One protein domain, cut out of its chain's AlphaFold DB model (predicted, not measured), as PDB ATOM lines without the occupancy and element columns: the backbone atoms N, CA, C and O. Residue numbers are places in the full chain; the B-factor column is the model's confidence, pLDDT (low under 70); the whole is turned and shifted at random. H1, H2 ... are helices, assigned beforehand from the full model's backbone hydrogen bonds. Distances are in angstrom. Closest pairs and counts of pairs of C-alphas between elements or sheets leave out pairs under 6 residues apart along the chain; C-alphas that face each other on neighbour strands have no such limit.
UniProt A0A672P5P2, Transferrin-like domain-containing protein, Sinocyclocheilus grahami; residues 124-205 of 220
ATOM      1  N   ILE A 124      22.463  44.966 -36.537       79.12
ATOM      2  CA  ILE A 124      22.057  43.812 -35.738       79.12
ATOM      3  C   ILE A 124      23.241  42.862 -35.594       79.12
ATOM      4  O   ILE A 124      23.824  42.438 -36.591       79.12
ATOM      5  N   VAL A 125      23.564  42.473 -34.360       79.31
ATOM      6  CA  VAL A 125      24.513  41.382 -34.112       79.31
ATOM      7  C   VAL A 125      23.782  40.055 -34.300       79.31
ATOM      8  O   VAL A 125      23.012  39.636 -33.436       79.31
ATOM      9  N   MET A 126      24.028  39.391 -35.428       75.81
ATOM     10  CA  MET A 126      23.579  38.016 -35.654       75.81
ATOM     11  C   MET A 126      24.588  37.035 -35.046       75.81
ATOM     12  O   MET A 126      25.797  37.230 -35.151       75.81
ATOM     13  N   THR A 127      24.101  35.958 -34.430       72.75
ATOM     14  CA  THR A 127      24.940  34.891 -33.858       72.75
ATOM     15  C   THR A 127      24.329  33.521 -34.140       72.75
ATOM     16  O   THR A 127      23.128  33.397 -34.398       72.75
ATOM     17  N   HIS A 128      25.140  32.465 -34.083       71.94
ATOM     18  CA  HIS A 128      24.611  31.105 -34.104       71.94
ATOM     19  C   HIS A 128      23.820  30.846 -32.803       71.94
ATOM     20  O   HIS A 128      24.321  31.207 -31.738       71.94
ATOM     21  N   PRO A 129      22.645  30.176 -32.813       65.19
ATOM     22  CA  PRO A 129      21.770  30.043 -31.631       65.19
ATOM     23  C   PRO A 129      22.366  29.373 -30.378       65.19
ATOM     24  O   PRO A 129      21.703  29.313 -29.349       65.19
ATOM     25  N   VAL A 130      23.588  28.842 -30.468       60.41
ATOM     26  CA  VAL A 130      24.332  28.192 -29.374       60.41
ATOM     27  C   VAL A 130      25.341  29.150 -28.713       60.41
ATOM     28  O   VAL A 130      25.787  28.889 -27.601       60.41
ATOM     29  N   LEU A 131      25.695  30.266 -29.364       58.41
ATOM     30  CA  LEU A 131      26.717  31.210 -28.902       58.41
ATOM     31  C   LEU A 131      26.077  32.526 -28.432       58.41
ATOM     32  O   LEU A 131      26.044  33.521 -29.159       58.41
ATOM     33  N   ILE A 132      25.575  32.521 -27.195       56.22
ATOM     34  CA  ILE A 132      25.171  33.730 -26.462       56.22
ATOM     35  C   ILE A 132      26.223  34.009 -25.382       56.22
ATOM     36  O   ILE A 132      25.992  33.824 -24.188       56.22
ATOM     37  N   GLU A 133      27.412  34.432 -25.812       56.19
ATOM     38  CA  GLU A 133      28.375  35.069 -24.910       56.19
ATOM     39  C   GLU A 133      28.030  36.554 -24.751       56.19
ATOM     40  O   GLU A 133      27.553  37.213 -25.677       56.19
ATOM     41  N   THR A 134      28.239  37.098 -23.552       62.28
ATOM     42  CA  THR A 134      27.892  38.495 -23.265       62.28
ATOM     43  C   THR A 134      28.922  39.432 -23.894       62.28
ATOM     44  O   THR A 134      30.041  39.538 -23.392       62.28
ATOM     45  N   ILE A 135      28.535  40.157 -24.950       61.38
ATOM     46  CA  ILE A 135      29.335  41.250 -25.527       61.38
ATOM     47  C   ILE A 135      29.347  42.424 -24.537       61.38
ATOM     48  O   ILE A 135      28.551  43.357 -24.618       61.38
ATOM     49  N   ALA A 136      30.237  42.336 -23.553       58.88
ATOM     50  CA  ALA A 136      30.426  43.336 -22.516       58.88
ATOM     51  C   ALA A 136      31.588  44.267 -22.884       58.88
ATOM     52  O   ALA A 136      32.756  43.897 -22.747       58.88
ATOM     53  N   ALA A 137      31.271  45.499 -23.290       60.44
ATOM     54  CA  ALA A 137      32.247  46.585 -23.263       60.44
ATOM     55  C   ALA A 137      32.751  46.746 -21.816       60.44
ATOM     56  O   ALA A 137      31.959  47.018 -20.915       60.44
ATOM     57  N   ARG A 138      34.051  46.534 -21.580       58.88
ATOM     58  CA  ARG A 138      34.675  46.701 -20.258       58.88
ATOM     59  C   ARG A 138      35.151  48.152 -20.112       58.88
ATOM     60  O   ARG A 138      36.134  48.485 -20.776       58.88
ATOM     61  N   PRO A 139      34.531  48.995 -19.261       60.53
ATOM     62  CA  PRO A 139      34.885  50.416 -19.179       60.53
ATOM     63  C   PRO A 139      36.358  50.635 -18.812       60.53
ATOM     64  O   PRO A 139      37.040  51.458 -19.413       60.53
ATOM     65  N   ASP A 140      36.881  49.815 -17.899       63.22
ATOM     66  CA  ASP A 140      38.235  49.943 -17.342       63.22
ATOM     67  C   ASP A 140      39.358  49.470 -18.290       63.22
ATOM     68  O   ASP A 140      40.509  49.341 -17.877       63.22
ATOM     69  N   SER A 141      39.042  49.149 -19.550       72.62
ATOM     70  CA  SER A 141      40.000  48.577 -20.509       72.62
ATOM     71  C   SER A 141      40.733  49.603 -21.379       72.62
ATOM     72  O   SER A 141      41.689  49.235 -22.060       72.62
ATOM     73  N   GLY A 142      40.284  50.865 -21.402       78.94
ATOM     74  CA  GLY A 142      40.778  51.879 -22.346       78.94
ATOM     75  C   GLY A 142      40.417  51.602 -23.815       78.94
ATOM     76  O   GLY A 142      40.901  52.290 -24.710       78.94
ATOM     77  N   PHE A 143      39.579  50.594 -24.077       85.62
ATOM     78  CA  PHE A 143      39.069  50.251 -25.399       85.62
ATOM     79  C   PHE A 143      37.599  50.671 -25.517       85.62
ATOM     80  O   PHE A 143      36.762  50.277 -24.703       85.62
ATOM     81  N   HIS A 144      37.282  51.461 -26.543       86.19
ATOM     82  CA  HIS A 144      35.961  52.056 -26.723       86.19
ATOM     83  C   HIS A 144      35.220  51.320 -27.844       86.19
ATOM     84  O   HIS A 144      35.463  51.546 -29.026       86.19
ATOM     85  N   LEU A 145      34.298  50.427 -27.467       85.31
ATOM     86  CA  LEU A 145      33.600  49.525 -28.397       85.31
ATOM     87  C   LEU A 145      32.755  50.252 -29.465       85.31
ATOM     88  O   LEU A 145      32.471  49.664 -30.505       85.31
ATOM     89  N   PHE A 146      32.349  51.498 -29.202       87.50
ATOM     90  CA  PHE A 146      31.487  52.310 -30.070       87.50
ATOM     91  C   PHE A 146      32.120  53.660 -30.462       87.50
ATOM     92  O   PHE A 146      31.406  54.565 -30.875       87.50
ATOM     93  N   GLU A 147      33.439  53.824 -30.303       87.88
ATOM     94  CA  GLU A 147      34.159  55.037 -30.721       87.88
ATOM     95  C   GLU A 147      35.375  54.636 -31.560       87.88
ATOM     96  O   GLU A 147      36.490  54.466 -31.059       87.88
ATOM     97  N   SER A 148      35.148  54.458 -32.859       88.00
ATOM     98  CA  SER A 148      36.177  54.047 -33.813       88.00
ATOM     99  C   SER A 148      37.116  55.131 -34.383       88.00
ATOM    100  O   SER A 148      38.215  54.736 -34.783       88.00
ATOM    101  N   PRO A 149      36.835  56.459 -34.351       84.19
ATOM    102  CA  PRO A 149      37.723  57.480 -34.931       84.19
ATOM    103  C   PRO A 149      39.168  57.456 -34.417       84.19
ATOM    104  O   PRO A 149      40.098  57.758 -35.163       84.19
ATOM    105  N   GLN A 150      39.379  57.055 -33.161       85.06
ATOM    106  CA  GLN A 150      40.711  56.901 -32.563       85.06
ATOM    107  C   GLN A 150      41.500  55.680 -33.077       85.06
ATOM    108  O   GLN A 150      42.704  55.585 -32.849       85.06
ATOM    109  N   TYR A 151      40.838  54.760 -33.782       87.31
ATOM    110  CA  TYR A 151      41.439  53.604 -34.455       87.31
ATOM    111  C   TYR A 151      41.659  53.842 -35.964       87.31
ATOM    112  O   TYR A 151      42.153  52.953 -36.652       87.31
ATOM    113  N   GLY A 152      41.356  55.048 -36.464       82.94
ATOM    114  CA  GLY A 152      41.766  55.546 -37.787       82.94
ATOM    115  C   GLY A 152      40.650  55.694 -38.825       82.94
ATOM    116  O   GLY A 152      40.821  56.459 -39.769       82.94
ATOM    117  N   GLU A 153      39.509  55.032 -38.637       83.56
ATOM    118  CA  GLU A 153      38.340  55.101 -39.528       83.56
ATOM    119  C   GLU A 153      37.050  55.357 -38.728       83.56
ATOM    120  O   GLU A 153      37.110  55.640 -37.535       83.56
ATOM    121  N   SER A 154      35.884  55.340 -39.379       84.62
ATOM    122  CA  SER A 154      34.573  55.500 -38.716       84.62
ATOM    123  C   SER A 154      33.746  54.221 -38.822       84.62
ATOM    124  O   SER A 154      33.968  53.429 -39.731       84.62
ATOM    125  N   ASP A 155      32.786  54.041 -37.916       85.12
ATOM    126  CA  ASP A 155      31.866  52.899 -37.858       85.12
ATOM    127  C   ASP A 155      32.561  51.499 -37.896       85.12
ATOM    128  O   ASP A 155      32.072  50.544 -38.515       85.12
ATOM    129  N   LEU A 156      33.726  51.347 -37.239       87.56
ATOM    130  CA  LEU A 156      34.440  50.059 -37.125       87.56
ATOM    131  C   LEU A 156      33.772  49.110 -36.114       87.56
ATOM    132  O   LEU A 156      33.662  49.430 -34.933       87.56
ATOM    133  N   LEU A 157      33.428  47.891 -36.559       87.81
ATOM    134  CA  LEU A 157      32.652  46.847 -35.845       87.81
ATOM    135  C   LEU A 157      31.211  47.260 -35.499       87.81
ATOM    136  O   LEU A 157      30.269  46.525 -35.790       87.81
ATOM    137  N   PHE A 158      31.046  48.435 -34.904       87.44
ATOM    138  CA  PHE A 158      29.782  49.062 -34.555       87.44
ATOM    139  C   PHE A 158      29.766  50.489 -35.094       87.44
ATOM    140  O   PHE A 158      30.807  51.125 -35.232       87.44
ATOM    141  N   LYS A 159      28.571  51.012 -35.370       86.75
ATOM    142  CA  LYS A 159      28.401  52.417 -35.755       86.75
ATOM    143  C   LYS A 159      28.790  53.327 -34.595       86.75
ATOM    144  O   LYS A 159      28.381  53.038 -33.470       86.75
ATOM    145  N   ASP A 160      29.450  54.455 -34.860       85.62
ATOM    146  CA  ASP A 160      29.886  55.402 -33.812       85.62
ATOM    147  C   ASP A 160      28.688  56.081 -33.102       85.62
ATOM    148  O   ASP A 160      28.813  56.690 -32.046       85.62
ATOM    149  N   ALA A 161      27.480  55.931 -33.662       84.69
ATOM    150  CA  ALA A 161      26.218  56.328 -33.038       84.69
ATOM    151  C   ALA A 161      25.702  55.330 -31.974       84.69
ATOM    152  O   ALA A 161      24.695  55.603 -31.310       84.69
ATOM    153  N   THR A 162      26.313  54.147 -31.844       85.44
ATOM    154  CA  THR A 162      25.821  53.054 -30.990       85.44
ATOM    155  C   THR A 162      25.944  53.420 -29.514       85.44
ATOM    156  O   THR A 162      27.032  53.473 -28.955       85.44
ATOM    157  N   ARG A 163      24.808  53.627 -28.841       83.44
ATOM    158  CA  ARG A 163      24.781  53.955 -27.400       83.44
ATOM    159  C   ARG A 163      24.800  52.727 -26.490       83.44
ATOM    160  O   ARG A 163      25.227  52.820 -25.344       83.44
ATOM    161  N   CYS A 164      24.272  51.601 -26.963       81.25
ATOM    162  CA  CYS A 164      24.200  50.335 -26.232       81.25
ATOM    163  C   CYS A 164      23.849  49.183 -27.185       81.25
ATOM    164  O   CYS A 164      23.310  49.412 -28.268       81.25
ATOM    165  N   LEU A 165      24.096  47.946 -26.746       80.25
ATOM    166  CA  LEU A 165      23.521  46.750 -27.360       80.25
ATOM    167  C   LEU A 165      22.256  46.361 -26.592       80.25
ATOM    168  O   LEU A 165      22.293  46.197 -25.373       80.25
ATOM    169  N   VAL A 166      21.140  46.201 -27.303       76.81
ATOM    170  CA  VAL A 166      19.868  45.771 -26.712       76.81
ATOM    171  C   VAL A 166      19.728  44.261 -26.889       76.81
ATOM    172  O   VAL A 166      19.516  43.776 -27.995       76.81
ATOM    173  N   HIS A 167      19.823  43.501 -25.797       73.25
ATOM    174  CA  HIS A 167      19.468  42.082 -25.830       73.25
ATOM    175  C   HIS A 167      17.962  41.937 -26.085       73.25
ATOM    176  O   HIS A 167      17.152  42.559 -25.397       73.25
ATOM    177  N   THR A 168      17.566  41.080 -27.028       63.81
ATOM    178  CA  THR A 168      16.149  40.798 -27.312       63.81
ATOM    179  C   THR A 168      15.878  39.291 -27.364       63.81
ATOM    180  O   THR A 168      16.791  38.483 -27.229       63.81
ATOM    181  N   SER A 169      14.612  38.883 -27.449       64.31
ATOM    182  CA  SER A 169      14.219  37.468 -27.496       64.31
ATOM    183  C   SER A 169      14.481  36.827 -28.871       64.31
ATOM    184  O   SER A 169      14.775  37.511 -29.851       64.31
ATOM    185  N   HIS A 170      14.373  35.495 -28.951       67.44
ATOM    186  CA  HIS A 170      14.606  34.707 -30.170       67.44
ATOM    187  C   HIS A 170      13.596  35.015 -31.298       67.44
ATOM    188  O   HIS A 170      12.634  34.278 -31.501       67.44
ATOM    189  N   MET A 171      13.833  36.087 -32.054       68.19
ATOM    190  CA  MET A 171      13.006  36.521 -33.189       68.19
ATOM    191  C   MET A 171      13.666  36.193 -34.533       68.19
ATOM    192  O   MET A 171      14.892  36.114 -34.642       68.19
ATOM    193  N   ASP A 172      12.858  35.956 -35.562       72.56
ATOM    194  CA  ASP A 172      13.337  35.714 -36.921       72.56
ATOM    195  C   ASP A 172      13.673  37.025 -37.653       72.56
ATOM    196  O   ASP A 172      13.230  38.110 -37.275       72.56
ATOM    197  N   TYR A 173      14.468  36.919 -38.716       72.75
ATOM    198  CA  TYR A 173      14.986  38.079 -39.437       72.75
ATOM    199  C   TYR A 173      13.900  38.895 -40.170       72.75
ATOM    200  O   TYR A 173      14.064  40.100 -40.311       72.75
ATOM    201  N   ARG A 174      12.774  38.294 -40.583       82.25
ATOM    202  CA  ARG A 174      11.665  39.017 -41.234       82.25
ATOM    203  C   ARG A 174      10.894  39.866 -40.231       82.25
ATOM    204  O   ARG A 174      10.650  41.039 -40.501       82.25
ATOM    205  N   THR A 175      10.606  39.320 -39.049       79.62
ATOM    206  CA  THR A 175      10.115  40.111 -37.910       79.62
ATOM    207  C   THR A 175      11.069  41.277 -37.618       79.62
ATOM    208  O   THR A 175      10.637  42.426 -37.557       79.62
ATOM    209  N   ILE A 176      12.376  41.003 -37.525       73.88
ATOM    210  CA  ILE A 176      13.414  41.989 -37.175       73.88
ATOM    211  C   ILE A 176      13.550  43.138 -38.185       73.88
ATOM    212  O   ILE A 176      13.677  44.293 -37.785       73.88
ATOM    213  N   LEU A 177      13.533  42.837 -39.485       78.25
ATOM    214  CA  LEU A 177      13.579  43.857 -40.535       78.25
ATOM    215  C   LEU A 177      12.267  44.660 -40.610       78.25
ATOM    216  O   LEU A 177      12.278  45.816 -41.025       78.25
ATOM    217  N   GLY A 178      11.154  44.057 -40.181       83.50
ATOM    218  CA  GLY A 178       9.803  44.567 -40.385       83.50
ATOM    219  C   GLY A 178       9.269  44.174 -41.764       83.50
ATOM    220  O   GLY A 178      10.001  44.174 -42.750       83.50
ATOM    221  N   GLU A 179       7.978  43.843 -41.837       85.38
ATOM    222  CA  GLU A 179       7.334  43.304 -43.048       85.38
ATOM    223  C   GLU A 179       7.503  44.212 -44.282       85.38
ATOM    224  O   GLU A 179       7.765  43.729 -45.382       85.38
ATOM    225  N   GLU A 180       7.414  45.531 -44.091       85.62
ATOM    226  CA  GLU A 180       7.571  46.525 -45.153       85.62
ATOM    227  C   GLU A 180       8.982  46.490 -45.761       85.62
ATOM    228  O   GLU A 180       9.125  46.199 -46.952       85.62
ATOM    229  N   PHE A 181      10.025  46.697 -44.948       85.19
ATOM    230  CA  PHE A 181      11.417  46.655 -45.410       85.19
ATOM    231  C   PHE A 181      11.799  45.262 -45.923       85.19
ATOM    232  O   PHE A 181      12.468  45.153 -46.948       85.19
ATOM    233  N   TYR A 182      11.329  44.189 -45.273       85.12
ATOM    234  CA  TYR A 182      11.512  42.820 -45.756       85.12
ATOM    235  C   TYR A 182      10.967  42.648 -47.179       85.12
ATOM    236  O   TYR A 182      11.668  42.108 -48.028       85.12
ATOM    237  N   SER A 183       9.750  43.124 -47.468       84.81
ATOM    238  CA  SER A 183       9.143  42.971 -48.797       84.81
ATOM    239  C   SER A 183       9.911  43.726 -49.892       84.81
ATOM    240  O   SER A 183      10.088  43.213 -51.000       84.81
ATOM    241  N   GLN A 184      10.439  44.911 -49.569       83.75
ATOM    242  CA  GLN A 184      11.279  45.701 -50.473       83.75
ATOM    243  C   GLN A 184      12.644  45.029 -50.692       83.75
ATOM    244  O   GLN A 184      13.101  44.902 -51.827       83.75
ATOM    245  N   ALA A 185      13.267  44.531 -49.622       81.25
ATOM    246  CA  ALA A 185      14.530  43.808 -49.685       81.25
ATOM    247  C   ALA A 185      14.402  42.485 -50.460       81.25
ATOM    248  O   ALA A 185      15.236  42.204 -51.311       81.25
ATOM    249  N   GLU A 186      13.344  41.696 -50.243       79.81
ATOM    250  CA  GLU A 186      13.068  40.458 -50.991       79.81
ATOM    251  C   GLU A 186      12.856  40.748 -52.487       79.81
ATOM    252  O   GLU A 186      13.414  40.054 -53.338       79.81
ATOM    253  N   SER A 187      12.127  41.819 -52.824       79.19
ATOM    254  CA  SER A 187      11.968  42.312 -54.201       79.19
ATOM    255  C   SER A 187      13.318  42.603 -54.880       79.19
ATOM    256  O   SER A 187      13.530  42.203 -56.026       79.19
ATOM    257  N   ILE A 188      14.259  43.230 -54.165       74.38
ATOM    258  CA  ILE A 188      15.601  43.556 -54.676       74.38
ATOM    259  C   ILE A 188      16.510  42.317 -54.718       74.38
ATOM    260  O   ILE A 188      17.185  42.089 -55.720       74.38
ATOM    261  N   PHE A 189      16.513  41.471 -53.683       71.06
ATOM    262  CA  PHE A 189      17.380  40.291 -53.634       71.06
ATOM    263  C   PHE A 189      17.003  39.227 -54.673       71.06
ATOM    264  O   PHE A 189      17.890  38.550 -55.185       71.06
ATOM    265  N   ASN A 190      15.733  39.141 -55.087       70.12
ATOM    266  CA  ASN A 190      15.321  38.324 -56.238       70.12
ATOM    267  C   ASN A 190      15.975  38.753 -57.573       70.12
ATOM    268  O   ASN A 190      15.951  37.985 -58.534       70.12
ATOM    269  N   CYS A 191      16.571  39.947 -57.638       66.56
ATOM    270  CA  CYS A 191      17.345  40.437 -58.778       66.56
ATOM    271  C   CYS A 191      18.867  40.227 -58.652       66.56
ATOM    272  O   CYS A 191      19.593  40.508 -59.604       66.56
ATOM    273  N   THR A 192      19.368  39.726 -57.517       60.41
ATOM    274  CA  THR A 192      20.807  39.540 -57.256       60.41
ATOM    275  C   THR A 192      21.124  38.088 -56.908       60.41
ATOM    276  O   THR A 192      20.583  37.547 -55.945       60.41
ATOM    277  N   HIS A 193      22.051  37.451 -57.627       50.31
ATOM    278  CA  HIS A 193      22.483  36.081 -57.325       50.31
ATOM    279  C   HIS A 193      23.417  36.014 -56.100       50.31
ATOM    280  O   HIS A 193      24.615  35.780 -56.221       50.31
ATOM    281  N   SER A 194      22.841  36.176 -54.908       49.34
ATOM    282  CA  SER A 194      23.472  35.841 -53.628       49.34
ATOM    283  C   SER A 194      23.082  34.419 -53.211       49.34
ATOM    284  O   SER A 194      21.913  34.037 -53.291       49.34
ATOM    285  N   SER A 195      24.049  33.605 -52.785       40.84
ATOM    286  CA  SER A 195      23.787  32.247 -52.297       40.84
ATOM    287  C   SER A 195      23.232  32.290 -50.871       40.84
ATOM    288  O   SER A 195      23.947  32.696 -49.954       40.84
ATOM    289  N   GLU A 196      21.980  31.858 -50.676       41.16
ATOM    290  CA  GLU A 196      21.299  31.911 -49.375       41.16
ATOM    291  C   GLU A 196      22.118  31.304 -48.221       41.16
ATOM    292  O   GLU A 196      22.477  30.127 -48.248       41.16
ATOM    293  N   ASN A 197      22.280  32.064 -47.134       35.47
ATOM    294  CA  ASN A 197      22.636  31.528 -45.820       35.47
ATOM    295  C   ASN A 197      21.767  32.198 -44.745       35.47
ATOM    296  O   ASN A 197      21.810  33.411 -44.550       35.47
ATOM    297  N   LYS A 198      20.913  31.414 -44.079       33.91
ATOM    298  CA  LYS A 198      19.777  31.924 -43.286       33.91
ATOM    299  C   LYS A 198      20.117  32.089 -41.800       33.91
ATOM    300  O   LYS A 198      19.900  31.178 -40.999       33.91
ATOM    301  N   GLY A 199      20.621  33.274 -41.444       30.78
ATOM    302  CA  GLY A 199      20.796  33.737 -40.059       30.78
ATOM    303  C   GLY A 199      19.477  34.072 -39.335       30.78
ATOM    304  O   GLY A 199      18.408  34.119 -39.946       30.78
ATOM    305  N   LYS A 200      19.541  34.281 -38.010       32.47
ATOM    306  CA  LYS A 200      18.404  34.627 -37.124       32.47
ATOM    307  C   LYS A 200      18.871  35.546 -35.975       32.47
ATOM    308  O   LYS A 200      20.029  35.433 -35.583       32.47
ATOM    309  N   HIS A 201      17.946  36.328 -35.385       34.56
ATOM    310  CA  HIS A 201      18.140  37.228 -34.216       34.56
ATOM    311  C   HIS A 201      18.979  38.502 -34.530       34.56
ATOM    312  O   HIS A 201      19.827  38.433 -35.410       34.56
ATOM    313  N   TYR A 202      18.814  39.713 -33.960       36.97
ATOM    314  CA  TYR A 202      17.992  40.323 -32.877       36.97
ATOM    315  C   TYR A 202      17.447  41.738 -33.300       36.97
ATOM    316  O   TYR A 202      17.731  42.170 -34.407       36.97
ATOM    317  N   TYR A 203      16.701  42.491 -32.465       35.25
ATOM    318  CA  TYR A 203      16.369  43.948 -32.638       35.25
ATOM    319  C   TYR A 203      17.287  44.860 -31.741       35.25
ATOM    320  O   TYR A 203      18.173  44.309 -31.098       35.25
ATOM    321  N   ILE A 204      17.192  46.209 -31.571       33.47
ATOM    322  CA  ILE A 204      16.200  47.274 -31.917       33.47
ATOM    323  C   ILE A 204      16.876  48.657 -32.161       33.47
ATOM    324  O   ILE A 204      17.718  49.039 -31.355       33.47
ATOM    325  N   TYR A 205      16.446  49.416 -33.192       40.06
ATOM    326  CA  TYR A 205      16.245  50.895 -33.294       40.06
ATOM    327  C   TYR A 205      16.193  51.331 -34.777       40.06
ATOM    328  O   TYR A 205      17.144  51.112 -35.518       40.06
TER     329      TYR A 205
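AT A GLANCE: This is residues 124 to 205 of the 220 residues of the protein "Transferrin-like domain-containing protein" of Sinocyclocheilus grahami (UniProt A0A672P5P2). This domain has little regular structure: residues 124 to 172, with no named element, wind through a long loop at one end, two short helices, H1 then H2, make the other end, and residues 190 to 205 fold back toward the first printed residue. Residues 187 to 197, of which 187 to 189 belong to H2, stick out. The printed part has 82 residues, 16 of them in named helices, no named strand, and is all helix by class. It is loose, with a radius of gyration of the C-alphas of 15.7 A, and spans 45 by 29 by 23 A.

IN THESE COORDINATES: Start at C-alpha 124 at (22.057, 43.812, -35.738). At C-alpha 173, (14.986, 38.079, -39.437), find H1, residues 173 to 177, 6.0 A long. H2, residues 179 to 189, runs 14.9 A to C-alpha 189 at (17.380, 40.291, -53.634).

HOW THE PARTS SIT: H1 and H2, joined by a tight link, are close but not clearly touching; their closest C-alphas, of Arg 174 and Tyr 182, are 5.9 A apart. In both, every O i to N i+4 pair is within hydrogen-bond range.

THE WHOLE: The C-alphas of Asp 140 and Cys 191, the two farthest apart, are 47.4 A apart. The printed part has no cut. Look for pLDDT under 70 at residues 129 to 140, 168 to 171 and 191 to 205.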